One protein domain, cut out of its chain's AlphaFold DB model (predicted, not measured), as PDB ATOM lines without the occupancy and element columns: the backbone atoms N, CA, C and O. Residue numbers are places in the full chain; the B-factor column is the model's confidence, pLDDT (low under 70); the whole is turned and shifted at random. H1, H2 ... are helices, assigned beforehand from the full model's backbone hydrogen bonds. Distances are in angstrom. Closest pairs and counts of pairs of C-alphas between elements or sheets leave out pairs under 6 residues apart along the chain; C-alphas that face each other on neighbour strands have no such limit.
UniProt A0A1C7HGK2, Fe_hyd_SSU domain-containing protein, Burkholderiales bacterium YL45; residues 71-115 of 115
ATOM      1  N   SER A  71     -24.348  -0.769  -3.557       91.75
ATOM      2  CA  SER A  71     -23.361  -1.860  -3.537       91.75
ATOM      3  C   SER A  71     -22.029  -1.503  -4.211       91.75
ATOM      4  O   SER A  71     -20.998  -2.050  -3.842       91.75
ATOM      5  N   HIS A  72     -22.028  -0.571  -5.172       90.75
ATOM      6  CA  HIS A  72     -20.808  -0.086  -5.828       90.75
ATOM      7  C   HIS A  72     -20.002   0.908  -4.973       90.75
ATOM      8  O   HIS A  72     -18.901   1.277  -5.366       90.75
ATOM      9  N   GLU A  73     -20.538   1.363  -3.838       92.19
ATOM     10  CA  GLU A  73     -19.822   2.182  -2.851       92.19
ATOM     11  C   GLU A  73     -19.059   1.306  -1.841       92.19
ATOM     12  O   GLU A  73     -18.348   1.826  -0.989       92.19
ATOM     13  N   ASN A  74     -19.211  -0.023  -1.904       93.62
ATOM     14  CA  ASN A  74     -18.571  -0.955  -0.984       93.62
ATOM     15  C   ASN A  74     -17.178  -1.374  -1.477       93.62
ATOM     16  O   ASN A  74     -17.050  -2.146  -2.429       93.62
ATOM     17  N   ASP A  75     -16.145  -0.929  -0.761       93.62
ATOM     18  CA  ASP A  75     -14.740  -1.238  -1.052       93.62
ATOM     19  C   ASP A  75     -14.445  -2.745  -1.062       93.62
ATOM     20  O   ASP A  75     -13.651  -3.223  -1.868       93.62
ATOM     21  N   VAL A  76     -15.106  -3.528  -0.202       92.44
ATOM     22  CA  VAL A  76     -14.923  -4.987  -0.158       92.44
ATOM     23  C   VAL A  76     -15.464  -5.635  -1.429       92.44
ATOM     24  O   VAL A  76     -14.843  -6.557  -1.953       92.44
ATOM     25  N   CYS A  77     -16.590  -5.143  -1.955       91.94
ATOM     26  CA  CYS A  77     -17.119  -5.626  -3.227       91.94
ATOM     27  C   CYS A  77     -16.134  -5.343  -4.363       91.94
ATOM     28  O   CYS A  77     -15.848  -6.248  -5.140       91.94
ATOM     29  N   TRP A  78     -15.572  -4.133  -4.432       93.00
ATOM     30  CA  TRP A  78     -14.577  -3.786  -5.450       93.00
ATOM     31  C   TRP A  78     -13.296  -4.593  -5.338       93.00
ATOM     32  O   TRP A  78     -12.795  -5.064  -6.356       93.00
ATOM     33  N   LYS A  79     -12.822  -4.838  -4.118       95.12
ATOM     34  CA  LYS A  79     -11.618  -5.631  -3.886       95.12
ATOM     35  C   LYS A  79     -11.712  -7.034  -4.490       95.12
ATOM     36  O   LYS A  79     -10.743  -7.510  -5.064       95.12
ATOM     37  N   VAL A  80     -12.884  -7.670  -4.439       93.06
ATOM     38  CA  VAL A  80     -13.105  -8.971  -5.097       93.06
ATOM     39  C   VAL A  80     -12.915  -8.869  -6.614       93.06
ATOM     40  O   VAL A  80     -12.261  -9.721  -7.210       93.06
ATOM     41  N   TYR A  81     -13.443  -7.818  -7.245       92.81
ATOM     42  CA  TYR A  81     -13.247  -7.597  -8.681       92.81
ATOM     43  C   TYR A  81     -11.785  -7.281  -9.027       92.81
ATOM     44  O   TYR A  81     -11.285  -7.785 -10.032       92.81
ATOM     45  N   GLU A  82     -11.090  -6.500  -8.197       92.69
ATOM     46  CA  GLU A  82      -9.668  -6.176  -8.369       92.69
ATOM     47  C   GLU A  82      -8.773  -7.417  -8.244       92.69
ATOM     48  O   GLU A  82      -7.970  -7.688  -9.141       92.69
ATOM     49  N   ASP A  83      -8.950  -8.199  -7.176       94.06
ATOM     50  CA  ASP A  83      -8.144  -9.387  -6.877       94.06
ATOM     51  C   ASP A  83      -8.307 -10.462  -7.965       94.06
ATOM     52  O   ASP A  83      -7.337 -11.102  -8.375       94.06
ATOM     53  N   MET A  84      -9.524 -10.615  -8.492       90.69
ATOM     54  CA  MET A  84      -9.838 -11.565  -9.564       90.69
ATOM     55  C   MET A  84      -9.613 -10.991 -10.969       90.69
ATOM     56  O   MET A  84      -9.848 -11.679 -11.959       90.69
ATOM     57  N   LYS A  85      -9.178  -9.726 -11.085       89.44
ATOM     58  CA  LYS A  85      -9.039  -9.000 -12.363       89.44
ATOM     59  C   LYS A  85     -10.297  -9.098 -13.241       89.44
ATOM     60  O   LYS A  85     -10.215  -9.120 -14.471       89.44
ATOM     61  N   GLY A  86     -11.456  -9.176 -12.597       88.31
ATOM     62  CA  GLY A  86     -12.746  -9.399 -13.229       88.31
ATOM     63  C   GLY A  86     -13.462  -8.093 -13.547       88.31
ATOM     64  O   GLY A  86     -13.201  -7.048 -12.952       88.31
ATOM     65  N   LYS A  87     -14.425  -8.160 -14.467       88.75
ATOM     66  CA  LYS A  87     -15.376  -7.075 -14.726       88.75
ATOM     67  C   LYS A  87     -16.800  -7.583 -14.533       88.75
ATOM     68  O   LYS A  87     -17.052  -8.766 -14.766       88.75
ATOM     69  N   PRO A  88     -17.746  -6.722 -14.121       90.94
ATOM     70  CA  PRO A  88     -19.146  -7.108 -14.077       90.94
ATOM     71  C   PRO A  88     -19.593  -7.664 -15.432       90.94
ATOM     72  O   PRO A  88     -19.315  -7.065 -16.467       90.94
ATOM     73  N   VAL A  89     -20.329  -8.777 -15.406       88.06
ATOM     74  CA  VAL A  89     -20.964  -9.394 -16.590       88.06
ATOM     75  C   VAL A  89     -19.981 -10.007 -17.610       88.06
ATOM     76  O   VAL A  89     -20.406 -10.458 -18.668       88.06
ATOM     77  N   GLU A  90     -18.683 -10.096 -17.306       88.31
ATOM     78  CA  GLU A  90     -17.674 -10.608 -18.246       88.31
ATOM     79  C   GLU A  90     -16.716 -11.619 -17.598       88.31
ATOM     80  O   GLU A  90     -16.475 -11.602 -16.389       88.31
ATOM     81  N   GLY A  91     -16.129 -12.483 -18.435       88.94
ATOM     82  CA  GLY A  91     -15.063 -13.412 -18.050       88.94
ATOM     83  C   GLY A  91     -15.433 -14.321 -16.877       88.94
ATOM     84  O   GLY A  91     -16.560 -14.801 -16.774       88.94
ATOM     85  N   GLU A  92     -14.483 -14.515 -15.964       88.19
ATOM     86  CA  GLU A  92     -14.637 -15.365 -14.777       88.19
ATOM     87  C   GLU A  92     -15.805 -14.920 -13.874       88.19
ATOM     88  O   GLU A  92     -16.510 -15.745 -13.299       88.19
ATOM     89  N   MET A  93     -16.100 -13.616 -13.808       90.31
ATOM     90  CA  MET A  93     -17.235 -13.104 -13.029       90.31
ATOM     91  C   MET A  93     -18.586 -13.478 -13.633       90.31
ATOM     92  O   MET A  93     -19.568 -13.608 -12.896       90.31
ATOM     93  N   TYR A  94     -18.659 -13.634 -14.959       90.25
ATOM     94  CA  TYR A  94     -19.854 -14.157 -15.605       90.25
ATOM     95  C   TYR A  94     -20.060 -15.618 -15.212       90.25
ATOM     96  O   TYR A  94     -21.117 -15.966 -14.697       90.25
ATOM     97  N   GLU A  95     -19.025 -16.440 -15.368       90.75
ATOM     98  CA  GLU A  95     -19.083 -17.879 -15.094       90.75
ATOM     99  C   GLU A  95     -19.401 -18.203 -13.628       90.75
ATOM    100  O   GLU A  95     -20.133 -19.152 -13.357       90.75
ATOM    101  N   LEU A  96     -18.901 -17.402 -12.683       91.06
ATOM    102  CA  LEU A  96     -19.122 -17.628 -11.254       91.06
ATOM    103  C   LEU A  96     -20.465 -17.095 -10.742       91.06
ATOM    104  O   LEU A  96     -21.080 -17.718  -9.878       91.06
ATOM    105  N   ASN A  97     -20.914 -15.933 -11.233       92.50
ATOM    106  CA  ASN A  97     -22.069 -15.232 -10.659       92.50
ATOM    107  C   ASN A  97     -23.346 -15.328 -11.506       92.50
ATOM    108  O   ASN A  97     -24.402 -14.882 -11.054       92.50
ATOM    109  N   HIS A  98     -23.275 -15.867 -12.727       93.12
ATOM    110  CA  HIS A  98     -24.440 -16.042 -13.594       93.12
ATOM    111  C   HIS A  98     -24.856 -17.508 -13.673       93.12
ATOM    112  O   HIS A  98     -24.081 -18.434 -13.461       93.12
ATOM    113  N   THR A  99     -26.131 -17.716 -13.979       92.31
ATOM    114  CA  THR A  99     -26.716 -19.041 -14.169       92.31
ATOM    115  C   THR A  99     -27.664 -19.020 -15.361       92.31
ATOM    116  O   THR A  99     -28.034 -17.956 -15.866       92.31
ATOM    117  N   HIS A 100     -28.072 -20.202 -15.809       89.12
ATOM    118  CA  HIS A 100     -29.007 -20.366 -16.910       89.12
ATOM    119  C   HIS A 100     -30.342 -20.903 -16.408       89.12
ATOM    120  O   HIS A 100     -30.407 -21.825 -15.596       89.12
ATOM    121  N   TYR A 101     -31.424 -20.337 -16.937       87.00
ATOM    122  CA  TYR A 101     -32.779 -20.787 -16.652       87.00
ATOM    123  C   TYR A 101     -33.296 -21.651 -17.798       87.00
ATOM    124  O   TYR A 101     -33.090 -21.335 -18.970       87.00
ATOM    125  N   PHE A 102     -34.024 -22.710 -17.455       82.12
ATOM    126  CA  PHE A 102     -34.669 -23.595 -18.420       82.12
ATOM    127  C   PHE A 102     -36.195 -23.526 -18.286       82.12
ATOM    128  O   PHE A 102     -36.707 -23.398 -17.167       82.12
ATOM    129  N   PRO A 103     -36.957 -23.639 -19.393       86.69
ATOM    130  CA  PRO A 103     -38.412 -23.699 -19.328       86.69
ATOM    131  C   PRO A 103     -38.872 -24.887 -18.479       86.69
ATOM    132  O   PRO A 103     -38.602 -26.042 -18.803       86.69
ATOM    133  N   ARG A 104     -39.622 -24.616 -17.404       81.56
ATOM    134  CA  ARG A 104     -40.059 -25.645 -16.440       81.56
ATOM    135  C   ARG A 104     -40.861 -26.783 -17.084       81.56
ATOM    136  O   ARG A 104     -40.783 -27.920 -16.629       81.56
ATOM    137  N   SER A 105     -41.581 -26.495 -18.166       80.88
ATOM    138  CA  SER A 105     -42.303 -27.487 -18.972       80.88
ATOM    139  C   SER A 105     -41.381 -28.512 -19.640       80.88
ATOM    140  O   SER A 105     -41.753 -29.674 -19.758       80.88
ATOM    141  N   GLN A 106     -40.162 -28.122 -20.024       72.12
ATOM    142  CA  GLN A 106     -39.166 -29.030 -20.603       72.12
ATOM    143  C   GLN A 106     -38.503 -29.923 -19.541       72.12
ATOM    144  O   GLN A 106     -38.028 -31.007 -19.866       72.12
ATOM    145  N   LEU A 107     -38.509 -29.496 -18.273       65.75
ATOM    146  CA  LEU A 107     -37.948 -30.249 -17.145       65.75
ATOM    147  C   LEU A 107     -38.867 -31.385 -16.698       65.75
ATOM    148  O   LEU A 107     -38.404 -32.484 -16.414       65.75
ATOM    149  N   ALA A 108     -40.178 -31.133 -16.706       64.88
ATOM    150  CA  ALA A 108     -41.185 -32.145 -16.398       64.88
ATOM    151  C   ALA A 108     -41.180 -33.309 -17.406       64.88
ATOM    152  O   ALA A 108     -41.477 -34.434 -17.026       64.88
ATOM    153  N   MET A 109     -40.799 -33.060 -18.665       60.25
ATOM    154  CA  MET A 109     -40.731 -34.098 -19.703       60.25
ATOM    155  C   MET A 109     -39.455 -34.951 -19.667       60.25
ATOM    156  O   MET A 109     -39.408 -35.977 -20.337       60.25
ATOM    157  N   LYS A 110     -38.415 -34.545 -18.924       60.56
ATOM    158  CA  LYS A 110     -37.135 -35.273 -18.863       60.56
ATOM    159  C   LYS A 110     -36.943 -36.125 -17.602       60.56
ATOM    160  O   LYS A 110     -35.917 -36.782 -17.514       60.56
ATOM    161  N   GLU A 111     -37.874 -36.109 -16.640       57.50
ATOM    162  CA  GLU A 111     -37.771 -36.793 -15.326       57.50
ATOM    163  C   GLU A 111     -36.432 -36.598 -14.574       57.50
ATOM    164  O   GLU A 111     -36.123 -37.293 -13.610       57.50
ATOM    165  N   THR A 112     -35.620 -35.616 -14.959       60.25
ATOM    166  CA  THR A 112     -34.342 -35.329 -14.311       60.25
ATOM    167  C   THR A 112     -34.532 -34.258 -13.249       60.25
ATOM    168  O   THR A 112     -34.975 -33.147 -13.549       60.25
ATOM    169  N   LYS A 113     -34.159 -34.568 -12.002       54.88
ATOM    170  CA  LYS A 113     -33.965 -33.554 -10.959       54.88
ATOM    171  C   LYS A 113     -32.723 -32.731 -11.301       54.88
ATOM    172  O   LYS A 113     -31.676 -33.308 -11.578       54.88
ATOM    173  N   HIS A 114     -32.842 -31.407 -11.268       53.28
ATOM    174  CA  HIS A 114     -31.664 -30.545 -11.298       53.28
ATOM    175  C   HIS A 114     -30.878 -30.711  -9.996       53.28
ATOM    176  O   HIS A 114     -31.476 -30.659  -8.918       53.28
ATOM    177  N   VAL A 115     -29.571 -30.946 -10.135       50.44
ATOM    178  CA  VAL A 115     -28.562 -30.682  -9.099       50.44
ATOM    179  C   VAL A 115     -28.265 -29.193  -9.118       50.44
ATOM    180  O   VAL A 115     -28.168 -28.655 -10.246       50.44
TER     181      VAL A 115
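Overview. This is residues 71 to 115 of the 115 residues of the protein "Fe_hyd_SSU domain-containing protein" of Burkholderiales bacterium YL45 (UniProt A0A1C7HGK2). Three short helices are strung out along an extended chain, with no core. H1 makes one end, H2 follows, and a straight stretch leads to H3 at the far end, where the tail folds back; residues 71 to 77 and 99 to 115 stick out. The printed part has 45 residues, with three named helices in the order H1, H2, H3 and no named strand; the class is all helix, and under half of the residues are in named elements. It is extended, with a radius of gyration of the C-alphas of 16.3 A and spans of 45 by 19 by 16 A.

Along the chain. H1, residues 75 to 83, runs 12.0 A from C-alpha 75 at (-14.740, -1.238, -1.052). H2, residues 91 to 97, is 10.3 A long. H3, residues 104 to 108, is 6.6 A long and ends with C-alpha 108 at (-41.185, -32.145, -16.398).

Arrangement. H1 and H2 are only just apart, their closest C-alphas 8.1 A from each other. H3 is apart from H1 and H2. In H2 and H3 every O i to N i+4 pair is within hydrogen-bond range; in H1, 4 of 5 are.

Size, cuts and confidence. The C-alphas of Asp 75 and Met 109, the two farthest apart, are 45.9 A apart. The printed part has no cut, and both links are short. Residues 107 to 115 have pLDDT under 70.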